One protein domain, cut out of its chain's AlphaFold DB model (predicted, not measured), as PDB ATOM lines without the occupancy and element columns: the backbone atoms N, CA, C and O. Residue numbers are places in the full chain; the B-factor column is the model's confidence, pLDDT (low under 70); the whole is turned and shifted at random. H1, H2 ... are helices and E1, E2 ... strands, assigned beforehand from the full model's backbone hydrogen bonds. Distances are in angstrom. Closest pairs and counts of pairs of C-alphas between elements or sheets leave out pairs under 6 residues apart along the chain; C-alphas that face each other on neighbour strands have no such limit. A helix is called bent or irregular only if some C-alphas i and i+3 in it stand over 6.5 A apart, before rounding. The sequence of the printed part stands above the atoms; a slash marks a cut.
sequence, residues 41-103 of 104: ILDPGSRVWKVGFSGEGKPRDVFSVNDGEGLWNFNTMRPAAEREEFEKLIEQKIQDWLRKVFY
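This is residues 41 to 103 of the 104 residues of the protein "Actin domain-containing protein" of Thanatephorus cucumeris (strain AG1-IA) (UniProt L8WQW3). A small three-stranded antiparallel sheet, E1, E2 and E3, sits at one end of an elongated, loose shape, and one long helix, H1, makes most of the length. From E3 the unnamed residues 65 to 79 lead away to the far end, where H1 starts and folds back toward the sheet, which it only grazes with its last turns, residues 97 to 102. The printed part has 63 residues with three named strands and then one named helix, in the order E1 E2 E3 H1; the sheet's order is E1 - E2 - E3, and the class is mixed, helices and strands. The whole is loose, with a radius of gyration of the C-alphas of 13.3 A, and the C-alphas span 42 by 22 by 16 A.

The sheet is made of E1, residues 41 to 44, E2, residues 48 to 53, and E3, residues 61 to 64. It is a meander, each strand the antiparallel neighbour of the one before. E2 is the inner strand, and E1 and E3 are the edge strands. E1 and E2 form a hairpin, with 175 degrees between their N-to-C directions. The C-alphas of Pro 44 and Trp 49 face each other at 4.8 A. Across this pair, N 41 and O 52 are 2.9 A apart and N 43 and O 50 are 3.0 A apart, both within hydrogen-bond range. E2 and E3 form a second hairpin, with 168 degrees between their directions. The C-alphas of Lys 50 and Val 62 face each other at 4.6 A. Here N 49 and O 63 are 2.9 A apart and N 51 and O 61 are 3.0 A apart, again within hydrogen-bond range. E1 and E3 are apart. H1, residues 80 to 102, is on the sheet but only grazes it, with residues 97 to 102; 12 pairs of C-alphas are within 10 A. E2 and H1 are near each other, with 7 of these pairs. The closest C-alphas of E3 and H1 are those of Asp 61 and Val 101, 7.1 A apart, while the centres of these two elements are 16.3 A apart. In H1 every O i to N i+4 pair is within hydrogen-bond range.

E2, Val 48 to Phe 53, is the longest strand by residues and measures 17.1 A from first to last C-alpha. E1, Ile 41 to Pro 44, measures 9.7 A and begins at C-alpha 41, (37.663, 39.132, 37.685). E3, Asp 61 to Ser 64, measures 10.2 A. H1, Ala 80 to Phe 102, measures 32.5 A; it begins at C-alpha 80, (43.569, 66.384, 50.236), and ends at C-alpha 102, (45.470, 41.150, 29.900). H1 is neither bent nor irregular.

The two C-alphas farthest apart are those of Gly 57, between E2 and E3, and Pro 79, just before H1, at 42.3 A. The first and last printed C-alphas, those of Ile 41 and Tyr 103, are 14.8 A apart. The printed part has no cut. The link from E1 to E2 is tight, with 3 residues, and the link from E2 to E3 is short, with 7. The link from E3 to H1 is long: its 15 residues, 65 to 79, hold no named element, and their C-alphas lie 7 to 21 A from the mean of all C-alphas. The mean pLDDT of the printed part is 82.7. The model's confidence is low, under 70, at residues 66 to 77, which belong to that long link.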
ATOM      1  N   ILE A  41      37.973  39.198  36.259       91.06
ATOM      2  CA  ILE A  41      37.663  39.132  37.685       91.06
ATOM      3  C   ILE A  41      38.796  39.804  38.447       91.06
ATOM      4  O   ILE A  41      39.960  39.452  38.254       91.06
ATOM      5  N   LEU A  42      38.436  40.754  39.310       92.00
ATOM      6  CA  LEU A  42      39.343  41.410  40.243       92.00
ATOM      7  C   LEU A  42      38.923  41.050  41.670       92.00
ATOM      8  O   LEU A  42      37.810  41.376  42.078       92.00
ATOM      9  N   ASP A  43      39.806  40.384  42.414       92.19
ATOM     10  CA  ASP A  43      39.637  40.073  43.840       92.19
ATOM     11  C   ASP A  43      40.679  40.861  44.658       92.19
ATOM     12  O   ASP A  43      41.816  40.394  44.822       92.19
ATOM     13  N   PRO A  44      40.345  42.092  45.099       87.31
ATOM     14  CA  PRO A  44      41.266  42.962  45.815       87.31
ATOM     15  C   PRO A  44      41.304  42.638  47.315       87.31
ATOM     16  O   PRO A  44      40.627  43.264  48.133       87.31
ATOM     17  N   GLY A  45      42.119  41.655  47.698       85.12
ATOM     18  CA  GLY A  45      42.363  41.330  49.102       85.12
ATOM     19  C   GLY A  45      43.302  42.320  49.807       85.12
ATOM     20  O   GLY A  45      44.089  43.032  49.191       85.12
ATOM     21  N   SER A  46      43.288  42.323  51.141       78.44
ATOM     22  CA  SER A  46      44.135  43.212  51.962       78.44
ATOM     23  C   SER A  46      45.630  42.867  51.949       78.44
ATOM     24  O   SER A  46      46.465  43.673  52.349       78.44
ATOM     25  N   ARG A  47      45.982  41.647  51.532       81.00
ATOM     26  CA  ARG A  47      47.373  41.168  51.437       81.00
ATOM     27  C   ARG A  47      47.736  40.683  50.051       81.00
ATOM     28  O   ARG A  47      48.884  40.803  49.648       81.00
ATOM     29  N   VAL A  48      46.772  40.083  49.367       87.12
ATOM     30  CA  VAL A  48      46.976  39.421  48.087       87.12
ATOM     31  C   VAL A  48      45.824  39.800  47.188       87.12
ATOM     32  O   VAL A  48      44.668  39.697  47.596       87.12
ATOM     33  N   TRP A  49      46.153  40.206  45.975       89.94
ATOM     34  CA  TRP A  49      45.190  40.409  44.910       89.94
ATOM     35  C   TRP A  49      45.291  39.261  43.923       89.94
ATOM     36  O   TRP A  49      46.376  38.737  43.660       89.94
ATOM     37  N   LYS A  50      44.144  38.870  43.375       93.94
ATOM     38  CA  LYS A  50      44.054  37.842  42.340       93.94
ATOM     39  C   LYS A  50      43.275  38.396  41.167       93.94
ATOM     40  O   LYS A  50      42.219  38.999  41.361       93.94
ATOM     41  N   VAL A  51      43.774  38.148  39.961       94.44
ATOM     42  CA  VAL A  51      43.050  38.505  38.740       94.44
ATOM     43  C   VAL A  51      43.148  37.433  37.682       94.44
ATOM     44  O   VAL A  51      44.129  36.697  37.596       94.44
ATOM     45  N   GLY A  52      42.146  37.385  36.822       93.75
ATOM     46  CA  GLY A  52      42.158  36.546  35.636       93.75
ATOM     47  C   GLY A  52      40.858  36.669  34.870       93.75
ATOM     48  O   GLY A  52      39.993  37.470  35.231       93.75
ATOM     49  N   PHE A  53      40.720  35.869  33.821       91.31
ATOM     50  CA  PHE A  53      39.426  35.718  33.178       91.31
ATOM     51  C   PHE A  53      38.585  34.690  33.925       91.31
ATOM     52  O   PHE A  53      39.099  33.679  34.394       91.31
ATOM     53  N   SER A  54      37.278  34.913  34.016       87.38
ATOM     54  CA  SER A  54      36.410  34.000  34.764       87.38
ATOM     55  C   SER A  54      36.289  32.607  34.125       87.38
ATOM     56  O   SER A  54      35.888  31.657  34.790       87.38
ATOM     57  N   GLY A  55      36.662  32.475  32.847       85.25
ATOM     58  CA  GLY A  55      36.732  31.194  32.140       85.25
ATOM     59  C   GLY A  55      38.005  30.398  32.416       85.25
ATOM     60  O   GLY A  55      38.124  29.259  31.971       85.25
ATOM     61  N   GLU A  56      38.976  30.977  33.119       86.56
ATOM     62  CA  GLU A  56      40.227  30.307  33.447       86.56
ATOM     63  C   GLU A  56      40.101  29.565  34.782       86.56
ATOM     64  O   GLU A  56      39.628  30.103  35.778       86.56
ATOM     65  N   GLY A  57      40.584  28.319  34.835       87.94
ATOM     66  CA  GLY A  57      40.583  27.520  36.071       87.94
ATOM     67  C   GLY A  57      41.566  28.010  37.144       87.94
ATOM     68  O   GLY A  57      41.647  27.420  38.219       87.94
ATOM     69  N   LYS A  58      42.348  29.054  36.849       91.88
ATOM     70  CA  LYS A  58      43.297  29.688  37.768       91.88
ATOM     71  C   LYS A  58      43.446  31.178  37.439       91.88
ATOM     72  O   LYS A  58      43.315  31.533  36.269       91.88
ATOM     73  N   PRO A  59      43.778  32.029  38.426       95.00
ATOM     74  CA  PRO A  59      44.135  33.419  38.164       95.00
ATOM     75  C   PRO A  59      45.305  33.507  37.178       95.00
ATOM     76  O   PRO A  59      46.207  32.662  37.198       95.00
ATOM     77  N   ARG A  60      45.314  34.548  36.346       93.81
ATOM     78  CA  ARG A  60      46.477  34.900  35.524       93.81
ATOM     79  C   ARG A  60      47.617  35.430  36.358       93.81
ATOM     80  O   ARG A  60      48.769  35.179  36.022       93.81
ATOM     81  N   ASP A  61      47.278  36.165  37.409       94.38
ATOM     82  CA  ASP A  61      48.262  36.733  38.308       94.38
ATOM     83  C   ASP A  61      47.726  36.785  39.743       94.38
ATOM     84  O   ASP A  61      46.522  36.931  39.991       94.38
ATOM     85  N   VAL A  62      48.650  36.600  40.680       92.94
ATOM     86  CA  VAL A  62      48.428  36.602  42.124       92.94
ATOM     87  C   VAL A  62      49.596  37.351  42.737       92.94
ATOM     88  O   VAL A  62      50.715  36.840  42.742       92.94
ATOM     89  N   PHE A  63      49.349  38.547  43.258       86.62
ATOM     90  CA  PHE A  63      50.421  39.413  43.736       86.62
ATOM     91  C   PHE A  63      50.176  39.888  45.163       86.62
ATOM     92  O   PHE A  63      49.038  40.094  45.592       86.62
ATOM     93  N   SER A  64      51.279  40.013  45.902       85.50
ATOM     94  CA  SER A  64      51.285  40.634  47.220       85.50
ATOM     95  C   SER A  64      51.094  42.135  47.069       85.50
ATOM     96  O   SER A  64      51.592  42.766  46.146       85.50
ATOM     97  N   VAL A  65      50.319  42.672  47.990       78.06
ATOM     98  CA  VAL A  65      49.865  44.064  48.041       78.06
ATOM     99  C   VAL A  65      50.523  44.760  49.240       78.06
ATOM    100  O   VAL A  65      50.308  45.935  49.515       78.06
ATOM    101  N   ASN A  66      51.361  44.031  49.979       69.06
ATOM    102  CA  ASN A  66      51.969  44.487  51.213       69.06
ATOM    103  C   ASN A  66      53.481  44.249  51.179       69.06
ATOM    104  O   ASN A  66      54.013  43.365  51.842       69.06
ATOM    105  N   ASP A  67      54.166  45.053  50.370       61.84
ATOM    106  CA  ASP A  67      55.604  44.918  50.101       61.84
ATOM    107  C   ASP A  67      56.447  45.725  51.110       61.84
ATOM    108  O   ASP A  67      57.548  46.174  50.812       61.84
ATOM    109  N   GLY A  68      55.910  45.961  52.311       56.91
ATOM    110  CA  GLY A  68      56.551  46.739  53.376       56.91
ATOM    111  C   GLY A  68      56.263  48.244  53.338       56.91
ATOM    112  O   GLY A  68      56.211  48.860  54.396       56.91
ATOM    113  N   GLU A  69      55.980  48.827  52.167       56.97
ATOM    114  CA  GLU A  69      55.768  50.283  52.024       56.97
ATOM    115  C   GLU A  69      54.316  50.711  51.783       56.97
ATOM    116  O   GLU A  69      54.031  51.884  51.554       56.97
ATOM    117  N   GLY A  70      53.358  49.784  51.878       56.91
ATOM    118  CA  GLY A  70      51.959  50.179  52.005       56.91
ATOM    119  C   GLY A  70      51.411  50.961  50.815       56.91
ATOM    120  O   GLY A  70      50.537  51.804  50.991       56.91
ATOM    121  N   LEU A  71      51.887  50.692  49.597       58.28
ATOM    122  CA  LEU A  71      51.372  51.345  48.391       58.28
ATOM    123  C   LEU A  71      49.854  51.139  48.213       58.28
ATOM    124  O   LEU A  71      49.179  51.920  47.556       58.28
ATOM    125  N   TRP A  72      49.328  50.101  48.851       65.00
ATOM    126  CA  TRP A  72      47.918  49.749  48.915       65.00
ATOM    127  C   TRP A  72      47.294  49.996  50.291       65.00
ATOM    128  O   TRP A  72      46.145  49.632  50.540       65.00
ATOM    129  N   ASN A  73      48.032  50.633  51.201       65.88
ATOM    130  CA  ASN A  73      47.451  51.219  52.392       65.88
ATOM    131  C   ASN A  73      46.648  52.431  51.927       65.88
ATOM    132  O   ASN A  73      47.171  53.535  51.754       65.88
ATOM    133  N   PHE A  74      45.352  52.209  51.722       63.56
ATOM    134  CA  PHE A  74      44.348  53.251  51.567       63.56
ATOM    135  C   PHE A  74      44.214  54.013  52.891       63.56
ATOM    136  O   PHE A  74      43.207  53.922  53.587       63.56
ATOM    137  N   ASN A  75      45.270  54.724  53.293       62.84
ATOM    138  CA  ASN A  75      45.210  55.587  54.449       62.84
ATOM    139  C   ASN A  75      44.382  56.809  54.053       62.84
ATOM    140  O   ASN A  75      44.835  57.697  53.323       62.84
ATOM    141  N   THR A  76      43.134  56.795  54.505       59.66
ATOM    142  CA  THR A  76      42.135  57.843  54.313       59.66
ATOM    143  C   THR A  76      42.483  59.135  55.054       59.66
ATOM    144  O   THR A  76      41.823  60.142  54.825       59.66
ATOM    145  N   MET A  77      43.532  59.146  55.890       63.94
ATOM    146  CA  MET A  77      43.956  60.314  56.675       63.94
ATOM    147  C   MET A  77      44.982  61.229  55.984       63.94
ATOM    148  O   MET A  77      45.565  62.088  56.643       63.94
ATOM    149  N   ARG A  78      45.234  61.083  54.676       74.50
ATOM    150  CA  ARG A  78      46.140  62.002  53.963       74.50
ATOM    151  C   ARG A  78      45.516  63.381  53.716       74.50
ATOM    152  O   ARG A  78      44.315  63.454  53.442       74.50
ATOM    153  N   PRO A  79      46.322  64.461  53.724       82.25
ATOM    154  CA  PRO A  79      45.905  65.767  53.219       82.25
ATOM    155  C   PRO A  79      45.322  65.662  51.804       82.25
ATOM    156  O   PRO A  79      45.769  64.847  50.999       82.25
ATOM    157  N   ALA A  80      44.332  66.500  51.483       80.56
ATOM    158  CA  ALA A  80      43.569  66.384  50.236       80.56
ATOM    159  C   ALA A  80      44.447  66.394  48.969       80.56
ATOM    160  O   ALA A  80      44.210  65.587  48.075       80.56
ATOM    161  N   ALA A  81      45.479  67.244  48.930       80.12
ATOM    162  CA  ALA A  81      46.412  67.333  47.806       80.12
ATOM    163  C   ALA A  81      47.272  66.064  47.647       80.12
ATOM    164  O   ALA A  81      47.428  65.547  46.547       80.12
ATOM    165  N   GLU A  82      47.784  65.511  48.750       82.62
ATOM    166  CA  GLU A  82      48.570  64.269  48.727       82.62
ATOM    167  C   GLU A  82      47.711  63.052  48.377       82.62
ATOM    168  O   GLU A  82      48.191  62.092  47.776       82.62
ATOM    169  N   ARG A  83      46.430  63.081  48.756       82.12
ATOM    170  CA  ARG A  83      45.475  62.030  48.415       82.12
ATOM    171  C   ARG A  83      45.202  61.984  46.915       82.12
ATOM    172  O   ARG A  83      45.214  60.891  46.365       82.12
ATOM    173  N   GLU A  84      44.988  63.130  46.272       85.88
ATOM    174  CA  GLU A  84      44.734  63.185  44.827       85.88
ATOM    175  C   GLU A  84      45.922  62.629  44.030       85.88
ATOM    176  O   GLU A  84      45.753  61.764  43.172       85.88
ATOM    177  N   GLU A  85      47.139  63.070  44.353       85.56
ATOM    178  CA  GLU A  85      48.353  62.570  43.699       85.56
ATOM    179  C   GLU A  85      48.561  61.071  43.945       85.56
ATOM    180  O   GLU A  85      48.949  60.322  43.047       85.56
ATOM    181  N   PHE A  86      48.237  60.595  45.148       83.31
ATOM    182  CA  PHE A  86      48.293  59.173  45.447       83.31
ATOM    183  C   PHE A  86      47.242  58.352  44.690       83.31
ATOM    184  O   PHE A  86      47.557  57.262  44.220       83.31
ATOM    185  N   GLU A  87      46.012  58.853  44.555       85.00
ATOM    186  CA  GLU A  87      44.950  58.203  43.781       85.00
ATOM    187  C   GLU A  87      45.356  58.076  42.308       85.00
ATOM    188  O   GLU A  87      45.273  56.976  41.759       85.00
ATOM    189  N   LYS A  88      45.919  59.137  41.709       89.06
ATOM    190  CA  LYS A  88      46.473  59.099  40.342       89.06
ATOM    191  C   LYS A  88      47.589  58.065  40.200       89.06
ATOM    192  O   LYS A  88      47.633  57.313  39.227       89.06
ATOM    193  N   LEU A  89      48.493  58.003  41.179       86.44
ATOM    194  CA  LEU A  89      49.613  57.065  41.162       86.44
ATOM    195  C   LEU A  89      49.150  55.608  41.304       86.44
ATOM    196  O   LEU A  89      49.677  54.731  40.614       86.44
ATOM    197  N   ILE A  90      48.170  55.336  42.170       85.69
ATOM    198  CA  ILE A  90      47.545  54.010  42.278       85.69
ATOM    199  C   ILE A  90      46.838  53.647  40.977       85.69
ATOM    200  O   ILE A  90      47.017  52.533  40.488       85.69
ATOM    201  N   GLU A  91      46.048  54.565  40.421       88.75
ATOM    202  CA  GLU A  91      45.298  54.323  39.194       88.75
ATOM    203  C   GLU A  91      46.239  53.919  38.058       88.75
ATOM    204  O   GLU A  91      46.048  52.861  37.456       88.75
ATOM    205  N   GLN A  92      47.299  54.698  37.823       91.00
ATOM    206  CA  GLN A  92      48.284  54.396  36.789       91.00
ATOM    207  C   GLN A  92      48.907  53.010  36.993       91.00
ATOM    208  O   GLN A  92      49.001  52.225  36.052       91.00
ATOM    209  N   LYS A  93      49.274  52.662  38.231       86.56
ATOM    210  CA  LYS A  93      49.866  51.354  38.537       86.56
ATOM    211  C   LYS A  93      48.895  50.197  38.327       86.56
ATOM    212  O   LYS A  93      49.301  49.168  37.788       86.56
ATOM    213  N   ILE A  94      47.628  50.354  38.718       87.62
ATOM    214  CA  ILE A  94      46.580  49.367  38.427       87.62
ATOM    215  C   ILE A  94      46.453  49.197  36.914       87.62
ATOM    216  O   ILE A  94      46.436  48.067  36.431       87.62
ATOM    217  N   GLN A  95      46.391  50.296  36.158       91.50
ATOM    218  CA  GLN A  95      46.273  50.243  34.703       91.50
ATOM    219  C   GLN A  95      47.473  49.547  34.054       91.50
ATOM    220  O   GLN A  95      47.272  48.643  33.245       91.50
ATOM    221  N   ASP A  96      48.701  49.920  34.414       90.81
ATOM    222  CA  ASP A  96      49.930  49.315  33.883       90.81
ATOM    223  C   ASP A  96      49.968  47.813  34.151       90.81
ATOM    224  O   ASP A  96      50.293  47.008  33.272       90.81
ATOM    225  N   TRP A  97      49.578  47.418  35.359       89.31
ATOM    226  CA  TRP A  97      49.556  46.023  35.749       89.31
ATOM    227  C   TRP A  97      48.453  45.231  35.032       89.31
ATOM    228  O   TRP A  97      48.732  44.178  34.457       89.31
ATOM    229  N   LEU A  98      47.225  45.750  34.959       90.56
ATOM    230  CA  LEU A  98      46.149  45.104  34.204       90.56
ATOM    231  C   LEU A  98      46.495  45.002  32.716       90.56
ATOM    232  O   LEU A  98      46.257  43.962  32.102       90.56
ATOM    233  N   ARG A  99      47.118  46.032  32.133       92.75
ATOM    234  CA  ARG A  99      47.619  45.978  30.754       92.75
ATOM    235  C   ARG A  99      48.657  44.879  30.602       92.75
ATOM    236  O   ARG A  99      48.508  44.067  29.706       92.75
ATOM    237  N   LYS A 100      49.634  44.770  31.505       90.75
ATOM    238  CA  LYS A 100      50.633  43.689  31.483       90.75
ATOM    239  C   LYS A 100      50.003  42.287  31.535       90.75
ATOM    240  O   LYS A 100      50.514  41.362  30.905       90.75
ATOM    241  N   VAL A 101      48.928  42.108  32.304       90.94
ATOM    242  CA  VAL A 101      48.279  40.798  32.498       90.94
ATOM    243  C   VAL A 101      47.334  40.432  31.346       90.94
ATOM    244  O   VAL A 101      47.279  39.270  30.923       90.94
ATOM    245  N   PHE A 102      46.567  41.397  30.841       90.12
ATOM    246  CA  PHE A 102      45.470  41.150  29.900       90.12
ATOM    247  C   PHE A 102      45.765  41.589  28.465       90.12
ATOM    248  O   PHE A 102      45.150  41.059  27.541       90.12
ATOM    249  N   TYR A 103      46.712  42.501  28.270       85.56
ATOM    250  CA  TYR A 103      47.126  43.029  26.977       85.56
ATOM    251  C   TYR A 103      48.535  42.515  26.644       85.56
ATOM    252  O   TYR A 103      49.497  42.766  27.367       85.56
TER     253      TYR A 103